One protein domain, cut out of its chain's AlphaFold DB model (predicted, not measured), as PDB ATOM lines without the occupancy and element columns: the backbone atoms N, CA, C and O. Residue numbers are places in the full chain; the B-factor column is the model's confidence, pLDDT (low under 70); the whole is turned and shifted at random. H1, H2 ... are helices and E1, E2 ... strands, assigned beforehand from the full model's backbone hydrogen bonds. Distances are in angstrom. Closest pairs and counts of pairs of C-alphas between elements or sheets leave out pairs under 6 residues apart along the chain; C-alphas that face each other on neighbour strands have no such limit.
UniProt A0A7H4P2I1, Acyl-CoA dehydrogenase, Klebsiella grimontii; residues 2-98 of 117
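This is residues 2 to 98 of the 117 residues of the protein "Acyl-CoA dehydrogenase" of Klebsiella grimontii (UniProt A0A7H4P2I1). One long helix, H3, reaches out from a head of two short helices, H1 and H2, and long loops; after H3, residues 69 to 80 fold back as a long link to a two-strand hairpin, E1 and E2, set off from the head. The 97 printed residues hold three named helices and then two named strands, in the order H1, H2, H3, E1, E2; the sheet, E1 - E2, is antiparallel. The class is mixed, helices and strands, with 44 residues, under half, in named elements. The whole is loose, with a radius of gyration of the C-alphas of 17.7 A, and elongated, spanning 54 by 30 by 24 A.

E1, residues 81 to 86, and E2, residues 93 to 97, form an antiparallel hairpin at 155 degrees; N 82 and O 96 are 2.9 A apart and N 96 and O 83 3.0 A, both within hydrogen-bond range. H3, residues 48 to 68, is apart from E2. With residues 51 to 54 alone, H3 only just touches H1, residues 18 to 24, with 3 pairs of C-alphas within 8 A; the closest C-alphas, of Tyr 18 and Tyr 54, are 6.7 A apart. Their lines are about perpendicular, at 85 degrees. H2, residues 27 to 31, is only just apart from H1, closest 8.1 A, and from H3, closest 8.4 A. In H1, H2 and H3 every O i to N i+4 pair is within hydrogen-bond range.

E1 is 13.9 A long and E2 12.6 A, with C-alpha 97 at (17.890, -17.162, -8.557). H3 measures 30.5 A, from C-alpha 48 at (26.664, 5.607, 5.911) to C-alpha 68 at (2.327, 4.999, -12.457). H1 measures 10.0 A and H2 6.0 A.

The two C-alphas farthest apart, of Glu 38 and Thr 88, are 55.0 A apart. Residues 65 to 70, of which 65 to 68 belong to H3, and residues 87 to 92 stand free. The links H2 to H3 and H3 to E1 are long. The printed part has no cut; residues 90 to 98 have pLDDT under 70.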
ATOM      1  N   MET A   2      30.543   4.641  11.385       85.56
ATOM      2  CA  MET A   2      31.175   4.629  10.056       85.56
ATOM      3  C   MET A   2      30.576   5.734   9.170       85.56
ATOM      4  O   MET A   2      29.396   5.675   8.818       85.56
ATOM      5  N   LEU A   3      31.382   6.743   8.826       90.44
ATOM      6  CA  LEU A   3      30.989   7.851   7.946       90.44
ATOM      7  C   LEU A   3      31.059   7.451   6.472       90.44
ATOM      8  O   LEU A   3      31.883   6.614   6.080       90.44
ATOM      9  N   ALA A   4      30.183   8.041   5.664       89.88
ATOM     10  CA  ALA A   4      30.273   8.007   4.218       89.88
ATOM     11  C   ALA A   4      31.542   8.737   3.772       89.88
ATOM     12  O   ALA A   4      31.957   9.718   4.375       89.88
ATOM     13  N   ASN A   5      32.167   8.230   2.718       91.19
ATOM     14  CA  ASN A   5      33.317   8.843   2.054       91.19
ATOM     15  C   ASN A   5      32.884   9.677   0.840       91.19
ATOM     16  O   ASN A   5      33.676   9.862  -0.073       91.19
ATOM     17  N   ILE A   6      31.615  10.080   0.808       89.31
ATOM     18  CA  ILE A   6      31.008  10.875  -0.249       89.31
ATOM     19  C   ILE A   6      30.049  11.865   0.414       89.31
ATOM     20  O   ILE A   6      29.230  11.470   1.252       89.31
ATOM     21  N   ALA A   7      30.209  13.144   0.104       93.19
ATOM     22  CA  ALA A   7      29.351  14.218   0.580       93.19
ATOM     23  C   ALA A   7      28.159  14.427  -0.369       93.19
ATOM     24  O   ALA A   7      28.140  13.925  -1.492       93.19
ATOM     25  N   SER A   8      27.153  15.193   0.062       94.31
ATOM     26  CA  SER A   8      25.958  15.436  -0.761       94.31
ATOM     27  C   SER A   8      26.282  16.078  -2.111       94.31
ATOM     28  O   SER A   8      25.630  15.739  -3.090       94.31
ATOM     29  N   ILE A   9      27.250  16.996  -2.176       94.56
ATOM     30  CA  ILE A   9      27.634  17.689  -3.420       94.56
ATOM     31  C   ILE A   9      28.207  16.743  -4.490       94.56
ATOM     32  O   ILE A   9      28.174  17.050  -5.677       94.56
ATOM     33  N   GLU A  10      28.728  15.587  -4.080       95.88
ATOM     34  CA  GLU A  10      29.317  14.590  -4.977       95.88
ATOM     35  C   GLU A  10      28.271  13.610  -5.536       95.88
ATOM     36  O   GLU A  10      28.560  12.870  -6.474       95.88
ATOM     37  N   ILE A  11      27.062  13.586  -4.964       93.31
ATOM     38  CA  ILE A  11      25.979  12.690  -5.374       93.31
ATOM     39  C   ILE A  11      25.043  13.459  -6.312       93.31
ATOM     40  O   ILE A  11      24.412  14.425  -5.877       93.31
ATOM     41  N   PRO A  12      24.889  13.033  -7.579       94.56
ATOM     42  CA  PRO A  12      23.883  13.606  -8.460       94.56
ATOM     43  C   PRO A  12      22.478  13.476  -7.851       94.56
ATOM     44  O   PRO A  12      22.178  12.452  -7.226       94.56
ATOM     45  N   PRO A  13      21.595  14.473  -8.038       94.19
ATOM     46  CA  PRO A  13      20.215  14.344  -7.599       94.19
ATOM     47  C   PRO A  13      19.556  13.156  -8.305       94.19
ATOM     48  O   PRO A  13      19.704  12.983  -9.516       94.19
ATOM     49  N   LEU A  14      18.841  12.339  -7.530       93.56
ATOM     50  CA  LEU A  14      17.943  11.322  -8.080       93.56
ATOM     51  C   LEU A  14      16.569  11.971  -8.257       93.56
ATOM     52  O   LEU A  14      16.360  12.713  -9.209       93.56
ATOM     53  N   GLN A  15      15.666  11.787  -7.297       94.69
ATOM     54  CA  GLN A  15      14.412  12.550  -7.235       94.69
ATOM     55  C   GLN A  15      14.575  13.869  -6.457       94.69
ATOM     56  O   GLN A  15      13.800  14.805  -6.616       94.69
ATOM     57  N   SER A  16      15.609  13.947  -5.622       95.94
ATOM     58  CA  SER A  16      16.013  15.083  -4.791       95.94
ATOM     59  C   SER A  16      17.518  14.987  -4.523       95.94
ATOM     60  O   SER A  16      18.139  13.964  -4.837       95.94
ATOM     61  N   THR A  17      18.129  16.036  -3.968       97.25
ATOM     62  CA  THR A  17      19.515  15.952  -3.481       97.25
ATOM     63  C   THR A  17      19.572  15.222  -2.135       97.25
ATOM     64  O   THR A  17      18.581  15.163  -1.402       97.25
ATOM     65  N   TYR A  18      20.746  14.699  -1.763       97.44
ATOM     66  CA  TYR A  18      20.923  14.085  -0.443       97.44
ATOM     67  C   TYR A  18      20.711  15.101   0.696       97.44
ATOM     68  O   TYR A  18      20.051  14.784   1.683       97.44
ATOM     69  N   LEU A  19      21.187  16.343   0.544       97.19
ATOM     70  CA  LEU A  19      20.964  17.417   1.516       97.19
ATOM     71  C   LEU A  19      19.478  17.760   1.690       97.19
ATOM     72  O   LEU A  19      19.031  17.937   2.822       97.19
ATOM     73  N   ASP A  20      18.712  17.842   0.603       97.62
ATOM     74  CA  ASP A  20      17.275  18.128   0.692       97.62
ATOM     75  C   ASP A  20      16.531  16.992   1.395       97.62
ATOM     76  O   ASP A  20      15.693  17.240   2.262       97.62
ATOM     77  N   TRP A  21      16.895  15.742   1.095       97.81
ATOM     78  CA  TRP A  21      16.345  14.583   1.794       97.81
ATOM     79  C   TRP A  21      16.676  14.600   3.293       97.81
ATOM     80  O   TRP A  21      15.798  14.325   4.109       97.81
ATOM     81  N   LEU A  22      17.901  14.981   3.678       97.31
ATOM     82  CA  LEU A  22      18.300  15.120   5.085       97.31
ATOM     83  C   LEU A  22      17.486  16.196   5.810       97.31
ATOM     84  O   LEU A  22      17.060  15.979   6.943       97.31
ATOM     85  N   LYS A  23      17.230  17.332   5.153       97.00
ATOM     86  CA  LYS A  23      16.403  18.420   5.701       97.00
ATOM     87  C   LYS A  23      14.929  18.036   5.841       97.00
ATOM     88  O   LYS A  23      14.230  18.608   6.670       97.00
ATOM     89  N   ALA A  24      14.453  17.057   5.073       97.06
ATOM     90  CA  ALA A  24      13.112  16.505   5.243       97.06
ATOM     91  C   ALA A  24      12.997  15.566   6.462       97.06
ATOM     92  O   ALA A  24      11.884  15.277   6.909       97.06
ATOM     93  N   GLN A  25      14.117  15.099   7.030       96.94
ATOM     94  CA  GLN A  25      14.102  14.212   8.191       96.94
ATOM     95  C   GLN A  25      13.860  14.970   9.497       96.94
ATOM     96  O   GLN A  25      14.275  16.112   9.695       96.94
ATOM     97  N   SER A  26      13.228  14.291  10.454       97.00
ATOM     98  CA  SER A  26      13.047  14.857  11.791       97.00
ATOM     99  C   SER A  26      14.384  15.030  12.525       97.00
ATOM    100  O   SER A  26      15.270  14.173  12.472       97.00
ATOM    101  N   ARG A  27      14.493  16.104  13.316       96.62
ATOM    102  CA  ARG A  27      15.660  16.372  14.178       96.62
ATOM    103  C   ARG A  27      15.981  15.201  15.108       96.62
ATOM    104  O   ARG A  27      17.142  14.858  15.293       96.62
ATOM    105  N   THR A  28      14.956  14.556  15.664       96.75
ATOM    106  CA  THR A  28      15.105  13.390  16.551       96.75
ATOM    107  C   THR A  28      15.640  12.167  15.815       96.75
ATOM    108  O   THR A  28      16.400  11.387  16.385       96.75
ATOM    109  N   HIS A  29      15.279  11.984  14.545       96.06
ATOM    110  CA  HIS A  29      15.841  10.930  13.714       96.06
ATOM    111  C   HIS A  29      17.335  11.158  13.452       96.06
ATOM    112  O   HIS A  29      18.128  10.267  13.741       96.06
ATOM    113  N   LEU A  30      17.723  12.360  13.025       96.00
ATOM    114  CA  LEU A  30      19.125  12.706  12.774       96.00
ATOM    115  C   LEU A  30      19.994  12.651  14.042       96.00
ATOM    116  O   LEU A  30      21.106  12.118  14.013       96.00
ATOM    117  N   ALA A  31      19.464  13.102  15.181       95.12
ATOM    118  CA  ALA A  31      20.173  13.082  16.461       95.12
ATOM    119  C   ALA A  31      20.554  11.662  16.920       95.12
ATOM    120  O   ALA A  31      21.603  11.483  17.538       95.12
ATOM    121  N   ARG A  32      19.767  10.628  16.571       94.50
ATOM    122  CA  ARG A  32      20.118   9.215  16.845       94.50
ATOM    123  C   ARG A  32      21.418   8.787  16.167       94.50
ATOM    124  O   ARG A  32      22.095   7.886  16.654       94.50
ATOM    125  N   TYR A  33      21.773   9.454  15.075       93.50
ATOM    126  CA  TYR A  33      23.010   9.251  14.335       93.50
ATOM    127  C   TYR A  33      24.044  10.349  14.618       93.50
ATOM    128  O   TYR A  33      24.971  10.522  13.834       93.50
ATOM    129  N   GLY A  34      23.898  11.110  15.710       92.94
ATOM    130  CA  GLY A  34      24.835  12.172  16.089       92.94
ATOM    131  C   GLY A  34      24.930  13.315  15.076       92.94
ATOM    132  O   GLY A  34      25.962  13.977  15.010       92.94
ATOM    133  N   VAL A  35      23.892  13.516  14.262       94.19
ATOM    134  CA  VAL A  35      23.838  14.580  13.259       94.19
ATOM    135  C   VAL A  35      23.108  15.784  13.843       94.19
ATOM    136  O   VAL A  35      21.963  15.667  14.283       94.19
ATOM    137  N   ASP A  36      23.773  16.938  13.826       94.81
ATOM    138  CA  ASP A  36      23.161  18.225  14.145       94.81
ATOM    139  C   ASP A  36      22.445  18.778  12.908       94.81
ATOM    140  O   ASP A  36      23.056  18.979  11.858       94.81
ATOM    141  N   TYR A  37      21.139  19.011  13.045       95.06
ATOM    142  CA  TYR A  37      20.287  19.516  11.974       95.06
ATOM    143  C   TYR A  37      20.697  20.928  11.529       95.06
ATOM    144  O   TYR A  37      20.684  21.217  10.335       95.06
ATOM    145  N   GLU A  38      21.071  21.805  12.466       95.25
ATOM    146  CA  GLU A  38      21.407  23.204  12.144       95.25
ATOM    147  C   GLU A  38      22.748  23.328  11.413       95.25
ATOM    148  O   GLU A  38      22.986  24.293  10.692       95.25
ATOM    149  N   ALA A  39      23.618  22.328  11.570       93.94
ATOM    150  CA  ALA A  39      24.933  22.281  10.945       93.94
ATOM    151  C   ALA A  39      24.936  21.583   9.572       93.94
ATOM    152  O   ALA A  39      26.006  21.413   8.987       93.94
ATOM    153  N   LEU A  40      23.780  21.149   9.053       96.12
ATOM    154  CA  LEU A  40      23.702  20.420   7.785       96.12
ATOM    155  C   LEU A  40      24.148  21.278   6.595       96.12
ATOM    156  O   LEU A  40      23.550  22.309   6.283       96.12
ATOM    157  N   HIS A  41      25.140  20.784   5.856       96.19
ATOM    158  CA  HIS A  41      25.593  21.385   4.604       96.19
ATOM    159  C   HIS A  41      26.047  20.324   3.588       96.19
ATOM    160  O   HIS A  41      26.302  19.165   3.911       96.19
ATOM    161  N   ASP A  42      26.159  20.727   2.326       94.00
ATOM    162  CA  ASP A  42      26.378  19.852   1.167       94.00
ATOM    163  C   ASP A  42      27.749  19.145   1.129       94.00
ATOM    164  O   ASP A  42      27.874  18.065   0.553       94.00
ATOM    165  N   ARG A  43      28.773  19.736   1.753       95.56
ATOM    166  CA  ARG A  43      30.139  19.184   1.883       95.56
ATOM    167  C   ARG A  43      30.360  18.283   3.107       95.56
ATOM    168  O   ARG A  43      31.484  17.850   3.345       95.56
ATOM    169  N   GLN A  44      29.335  18.046   3.924       93.06
ATOM    170  CA  GLN A  44      29.474  17.274   5.157       93.06
ATOM    171  C   GLN A  44      29.539  15.767   4.871       93.06
ATOM    172  O   GLN A  44      28.744  15.231   4.096       93.06
ATOM    173  N   PHE A  45      30.437  15.061   5.561       93.44
ATOM    174  CA  PHE A  45      30.447  13.599   5.589       93.44
ATOM    175  C   PHE A  45      29.549  13.091   6.717       93.44
ATOM    176  O   PHE A  45      29.824  13.311   7.897       93.44
ATOM    177  N   LEU A  46      28.472  12.401   6.348       93.75
ATOM    178  CA  LEU A  46      27.451  11.901   7.272       93.75
ATOM    179  C   LEU A  46      27.515  10.372   7.412       93.75
ATOM    180  O   LEU A  46      28.141   9.701   6.589       93.75
ATOM    181  N   PRO A  47      26.904   9.780   8.453       95.62
ATOM    182  CA  PRO A  47      26.865   8.329   8.639       95.62
ATOM    183  C   PRO A  47      26.373   7.562   7.407       95.62
ATOM    184  O   PRO A  47      25.371   7.926   6.794       95.62
ATOM    185  N   ARG A  48      27.032   6.440   7.078       95.50
ATOM    186  CA  ARG A  48      26.664   5.607   5.911       95.50
ATOM    187  C   ARG A  48      25.239   5.065   5.966       95.50
ATOM    188  O   ARG A  48      24.670   4.788   4.920       95.50
ATOM    189  N   ILE A  49      24.685   4.897   7.166       95.44
ATOM    190  CA  ILE A  49      23.310   4.425   7.345       95.44
ATOM    191  C   ILE A  49      22.313   5.421   6.747       95.44
ATOM    192  O   ILE A  49      21.466   5.002   5.970       95.44
ATOM    193  N   LEU A  50      22.485   6.724   6.998       96.44
ATOM    194  CA  LEU A  50      21.639   7.771   6.410       96.44
ATOM    195  C   LEU A  50      21.746   7.800   4.884       96.44
ATOM    196  O   LEU A  50      20.746   7.965   4.195       96.44
ATOM    197  N   LEU A  51      22.944   7.565   4.346       95.88
ATOM    198  CA  LEU A  51      23.130   7.440   2.903       95.88
ATOM    199  C   LEU A  51      22.382   6.219   2.329       95.88
ATOM    200  O   LEU A  51      21.817   6.288   1.241       95.88
ATOM    201  N   GLY A  52      22.362   5.102   3.060       96.00
ATOM    202  CA  GLY A  52      21.587   3.917   2.692       96.00
ATOM    203  C   GLY A  52      20.076   4.154   2.736       96.00
ATOM    204  O   GLY A  52      19.368   3.704   1.837       96.00
ATOM    205  N   GLU A  53      19.589   4.879   3.746       97.25
ATOM    206  CA  GLU A  53      18.184   5.290   3.855       97.25
ATOM    207  C   GLU A  53      17.785   6.220   2.701       97.25
ATOM    208  O   GLU A  53      16.802   5.939   2.019       97.25
ATOM    209  N   TYR A  54      18.610   7.224   2.385       97.56
ATOM    210  CA  TYR A  54      18.421   8.079   1.211       97.56
ATOM    211  C   TYR A  54      18.261   7.255  -0.071       97.56
ATOM    212  O   TYR A  54      17.242   7.356  -0.746       97.56
ATOM    213  N   PHE A  55      19.221   6.383  -0.405       97.12
ATOM    214  CA  PHE A  55      19.127   5.596  -1.640       97.12
ATOM    215  C   PHE A  55      17.917   4.659  -1.669       97.12
ATOM    216  O   PHE A  55      17.358   4.428  -2.742       97.12
ATOM    217  N   ARG A  56      17.500   4.129  -0.514       96.81
ATOM    218  CA  ARG A  56      16.288   3.315  -0.405       96.81
ATOM    219  C   ARG A  56      15.046   4.132  -0.750       96.81
ATOM    220  O   ARG A  56      14.241   3.659  -1.550       96.81
ATOM    221  N   ASP A  57      14.905   5.328  -0.192       97.62
ATOM    222  CA  ASP A  57      13.746   6.188  -0.440       97.62
ATOM    223  C   ASP A  57      13.679   6.623  -1.907       97.62
ATOM    224  O   ASP A  57      12.640   6.450  -2.546       97.62
ATOM    225  N   GLN A  58      14.807   7.062  -2.481       97.75
ATOM    226  CA  GLN A  58      14.875   7.428  -3.901       97.75
ATOM    227  C   GLN A  58      14.545   6.236  -4.813       97.75
ATOM    228  O   GLN A  58      13.842   6.378  -5.810       97.75
ATOM    229  N   PHE A  59      15.027   5.033  -4.479       97.38
ATOM    230  CA  PHE A  59      14.699   3.820  -5.228       97.38
ATOM    231  C   PHE A  59      13.199   3.505  -5.179       97.38
ATOM    232  O   PHE A  59      12.601   3.194  -6.209       97.38
ATOM    233  N   LEU A  60      12.580   3.585  -3.999       96.56
ATOM    234  CA  LEU A  60      11.153   3.313  -3.841       96.56
ATOM    235  C   LEU A  60      10.293   4.334  -4.588       96.56
ATOM    236  O   LEU A  60       9.318   3.935  -5.227       96.56
ATOM    237  N   GLY A  61      10.671   5.613  -4.557       96.75
ATOM    238  CA  GLY A  61       9.980   6.649  -5.313       96.75
ATOM    239  C   GLY A  61      10.098   6.446  -6.826       96.75
ATOM    240  O   GLY A  61       9.087   6.531  -7.517       96.75
ATOM    241  N   LEU A  62      11.271   6.065  -7.344       97.00
ATOM    242  CA  LEU A  62      11.439   5.722  -8.767       97.00
ATOM    243  C   LEU A  62      10.600   4.504  -9.179       97.00
ATOM    244  O   LEU A  62      10.010   4.474 -10.258       97.00
ATOM    245  N   VAL A  63      10.524   3.482  -8.321       97.25
ATOM    246  CA  VAL A  63       9.680   2.302  -8.568       97.25
ATOM    247  C   VAL A  63       8.197   2.677  -8.585       97.25
ATOM    248  O   VAL A  63       7.447   2.117  -9.387       97.25
ATOM    249  N   ALA A  64       7.762   3.584  -7.708       97.00
ATOM    250  CA  ALA A  64       6.389   4.081  -7.696       97.00
ATOM    251  C   ALA A  64       6.068   4.856  -8.982       97.00
ATOM    252  O   ALA A  64       5.120   4.495  -9.673       97.00
ATOM    253  N   GLU A  65       6.914   5.815  -9.357       97.12
ATOM    254  CA  GLU A  65       6.755   6.619 -10.573       97.12
ATOM    255  C   GLU A  65       6.688   5.744 -11.835       97.12
ATOM    256  O   GLU A  65       5.795   5.882 -12.669       97.12
ATOM    257  N   ALA A  66       7.584   4.765 -11.963       96.94
ATOM    258  CA  ALA A  66       7.563   3.867 -13.108       96.94
ATOM    259  C   ALA A  66       6.295   2.987 -13.138       96.94
ATOM    260  O   ALA A  66       5.744   2.720 -14.206       96.94
ATOM    261  N   ARG A  67       5.772   2.566 -11.980       97.25
ATOM    262  CA  ARG A  67       4.484   1.854 -11.932       97.25
ATOM    263  C   ARG A  67       3.323   2.742 -12.373       97.25
ATOM    264  O   ARG A  67       2.450   2.252 -13.084       97.25
ATOM    265  N   GLU A  68       3.325   4.020 -12.002       97.38
ATOM    266  CA  GLU A  68       2.327   4.999 -12.457       97.38
ATOM    267  C   GLU A  68       2.386   5.217 -13.975       97.38
ATOM    268  O   GLU A  68       1.349   5.342 -14.621       97.38
ATOM    269  N   GLN A  69       3.580   5.150 -14.568       97.25
ATOM    270  CA  GLN A  69       3.777   5.179 -16.024       97.25
ATOM    271  C   GLN A  69       3.385   3.863 -16.732       97.25
ATOM    272  O   GLN A  69       3.508   3.755 -17.952       97.25
ATOM    273  N   GLY A  70       2.910   2.854 -15.995       96.94
ATOM    274  CA  GLY A  70       2.452   1.575 -16.541       96.94
ATOM    275  C   GLY A  70       3.526   0.487 -16.625       96.94
ATOM    276  O   GLY A  70       3.260  -0.588 -17.168       96.94
ATOM    277  N   PHE A  71       4.728   0.702 -16.078       96.25
ATOM    278  CA  PHE A  71       5.749  -0.345 -16.024       96.25
ATOM    279  C   PHE A  71       5.425  -1.397 -14.953       96.25
ATOM    280  O   PHE A  71       5.196  -1.102 -13.777       96.25
ATOM    281  N   HIS A  72       5.498  -2.673 -15.332       94.25
ATOM    282  CA  HIS A  72       5.348  -3.789 -14.399       94.25
ATOM    283  C   HIS A  72       6.672  -4.093 -13.681       94.25
ATOM    284  O   HIS A  72       7.527  -4.804 -14.206       94.25
ATOM    285  N   ILE A  73       6.835  -3.585 -12.455       94.94
ATOM    286  CA  ILE A  73       8.065  -3.753 -11.661       94.94
ATOM    287  C   ILE A  73       7.834  -4.634 -10.430       94.94
ATOM    288  O   ILE A  73       7.030  -4.304  -9.549       94.94
ATOM    289  N   ARG A  74       8.626  -5.710 -10.310       93.69
ATOM    290  CA  ARG A  74       8.700  -6.580  -9.126       93.69
ATOM    291  C   ARG A  74      10.088  -6.515  -8.488       93.69
ATOM    292  O   ARG A  74      11.063  -6.987  -9.066       93.69
ATOM    293  N   VAL A  75      10.154  -5.992  -7.268       93.12
ATOM    294  CA  VAL A  75      11.381  -5.948  -6.461       93.12
ATOM    295  C   VAL A  75      11.499  -7.248  -5.665       93.12
ATOM    296  O   VAL A  75      10.537  -7.664  -5.025       93.12
ATOM    297  N   ASN A  76      12.662  -7.901  -5.718       91.69
ATOM    298  CA  ASN A  76      12.943  -9.113  -4.946       91.69
ATOM    299  C   ASN A  76      14.177  -8.876  -4.070       91.69
ATOM    300  O   ASN A  76      15.309  -8.953  -4.546       91.69
ATOM    301  N   GLU A  77      13.953  -8.580  -2.792       90.75
ATOM    302  CA  GLU A  77      15.023  -8.435  -1.805       90.75
ATOM    303  C   GLU A  77      15.621  -9.802  -1.439       90.75
ATOM    304  O   GLU A  77      14.977 -10.843  -1.589       90.75
ATOM    305  N   SER A  78      16.878  -9.807  -0.989       89.94
ATOM    306  CA  SER A  78      17.603 -11.026  -0.584       89.94
ATOM    307  C   SER A  78      17.651 -12.135  -1.650       89.94
ATOM    308  O   SER A  78      17.906 -13.298  -1.336       89.94
ATOM    309  N   CYS A  79      17.438 -11.791  -2.922       88.38
ATOM    310  CA  CYS A  79      17.500 -12.723  -4.038       88.38
ATOM    311  C   CYS A  79      18.896 -12.695  -4.666       88.38
ATOM    312  O   CYS A  79      19.303 -11.701  -5.266       88.38
ATOM    313  N   ARG A  80      19.642 -13.798  -4.547       87.00
ATOM    314  CA  ARG A  80      20.931 -13.942  -5.227       87.00
ATOM    315  C   ARG A  80      20.708 -14.373  -6.672       87.00
ATOM    316  O   ARG A  80      20.299 -15.508  -6.914       87.00
ATOM    317  N   VAL A  81      21.054 -13.502  -7.614       87.81
ATOM    318  CA  VAL A  81      21.167 -13.857  -9.034       87.81
ATOM    319  C   VAL A  81      22.407 -14.736  -9.207       87.81
ATOM    320  O   VAL A  81      23.509 -14.326  -8.845       87.81
ATOM    321  N   SER A  82      22.231 -15.969  -9.683       88.25
ATOM    322  CA  SER A  82      23.337 -16.916  -9.892       88.25
ATOM    323  C   SER A  82      23.825 -16.968 -11.330       88.25
ATOM    324  O   SER A  82      24.958 -17.374 -11.559       88.25
ATOM    325  N   ASP A  83      22.963 -16.622 -12.281       86.31
ATOM    326  CA  ASP A  83      23.252 -16.740 -13.707       86.31
ATOM    327  C   ASP A  83      22.344 -15.803 -14.514       86.31
ATOM    328  O   ASP A  83      21.245 -15.470 -14.052       86.31
ATOM    329  N   LEU A  84      22.788 -15.407 -15.706       84.75
ATOM    330  CA  LEU A  84      22.072 -14.551 -16.652       84.75
ATOM    331  C   LEU A  84      22.111 -15.195 -18.039       84.75
ATOM    332  O   LEU A  84      23.180 -15.402 -18.608       84.75
ATOM    333  N   GLN A  85      20.939 -15.462 -18.614       83.81
ATOM    334  CA  GLN A  85      20.829 -15.947 -19.987       83.81
ATOM    335  C   GLN A  85      20.247 -14.846 -20.876       83.81
ATOM    336  O   GLN A  85      19.131 -14.376 -20.642       83.81
ATOM    337  N   ALA A  86      21.006 -14.449 -21.899       83.56
ATOM    338  CA  ALA A  86      20.501 -13.570 -22.946       83.56
ATOM    339  C   ALA A  86      19.427 -14.310 -23.751       83.56
ATOM    340  O   ALA A  86      19.622 -15.461 -24.149       83.56
ATOM    341  N   THR A  87      18.296 -13.653 -23.984       80.81
ATOM    342  CA  THR A  87      17.234 -14.184 -24.841       80.81
ATOM    343  C   THR A  87      17.245 -13.458 -26.184       80.81
ATOM    344  O   THR A  87      17.777 -12.355 -26.310       80.81
ATOM    345  N   THR A  88      16.695 -14.093 -27.219       79.00
ATOM    346  CA  THR A  88      16.603 -13.513 -28.571       79.00
ATOM    347  C   THR A  88      15.568 -12.391 -28.671       79.00
ATOM    348  O   THR A  88      15.537 -11.670 -29.668       79.00
ATOM    349  N   GLU A  89      14.734 -12.215 -27.645       73.31
ATOM    350  CA  GLU A  89      13.785 -11.113 -27.545       73.31
ATOM    351  C   GLU A  89      14.501  -9.893 -26.953       73.31
ATOM    352  O   GLU A  89      15.014  -9.919 -25.831       73.31
ATOM    353  N   ARG A  90      14.587  -8.807 -27.735       59.16
ATOM    354  CA  ARG A  90      15.294  -7.594 -27.303       59.16
ATOM    355  C   ARG A  90      14.688  -7.074 -25.998       59.16
ATOM    356  O   ARG A  90      13.488  -6.835 -25.926       59.16
ATOM    357  N   GLY A  91      15.542  -6.855 -25.000       61.00
ATOM    358  CA  GLY A  91      15.151  -6.287 -23.707       61.00
ATOM    359  C   GLY A  91      14.777  -7.308 -22.630       61.00
ATOM    360  O   GLY A  91      14.428  -6.898 -21.527       61.00
ATOM    361  N   GLN A  92      14.879  -8.614 -22.899       56.06
ATOM    362  CA  GLN A  92      14.630  -9.652 -21.897       56.06
ATOM    363  C   GLN A  92      15.924 -10.359 -21.479       56.06
ATOM    364  O   GLN A  92      16.550 -11.086 -22.256       56.06
ATOM    365  N   THR A  93      16.288 -10.189 -20.209       60.47
ATOM    366  CA  THR A  93      17.354 -10.953 -19.551       60.47
ATOM    367  C   THR A  93      16.730 -11.779 -18.438       60.47
ATOM    368  O   THR A  93      16.156 -11.227 -17.499       60.47
ATOM    369  N   VAL A  94      16.848 -13.104 -18.518       65.06
ATOM    370  CA  VAL A  94      16.357 -13.988 -17.455       65.06
ATOM    371  C   VAL A  94      17.497 -14.269 -16.488       65.06
ATOM    372  O   VAL A  94      18.499 -14.886 -16.853       65.06
ATOM    373  N   GLY A  95      17.329 -13.831 -15.240       61.56
ATOM    374  CA  GLY A  95      18.191 -14.228 -14.133       61.56
ATOM    375  C   GLY A  95      17.663 -15.487 -13.454       61.56
ATOM    376  O   GLY A  95      16.492 -15.534 -13.073       61.56
ATOM    377  N   ARG A  96      18.506 -16.508 -13.258       64.31
ATOM    378  CA  ARG A  96      18.169 -17.625 -12.354       64.31
ATOM    379  C   ARG A  96      18.553 -17.232 -10.928       64.31
ATOM    380  O   ARG A  96      19.674 -16.784 -10.694       64.31
ATOM    381  N   GLY A  97      17.627 -17.376  -9.982       58.84
ATOM    382  CA  GLY A  97      17.890 -17.162  -8.557       58.84
ATOM    383  C   GLY A  97      18.355 -18.446  -7.870       58.84
ATOM    384  O   GLY A  97      17.772 -19.509  -8.090       58.84
ATOM    385  N   TRP A  98      19.371 -18.367  -7.005       46.69
ATOM    386  CA  TRP A  98      19.763 -19.491  -6.144       46.69
ATOM    387  C   TRP A  98      18.881 -19.503  -4.887       46.69
ATOM    388  O   TRP A  98      19.116 -18.749  -3.943       46.69
TER     389      TRP A  98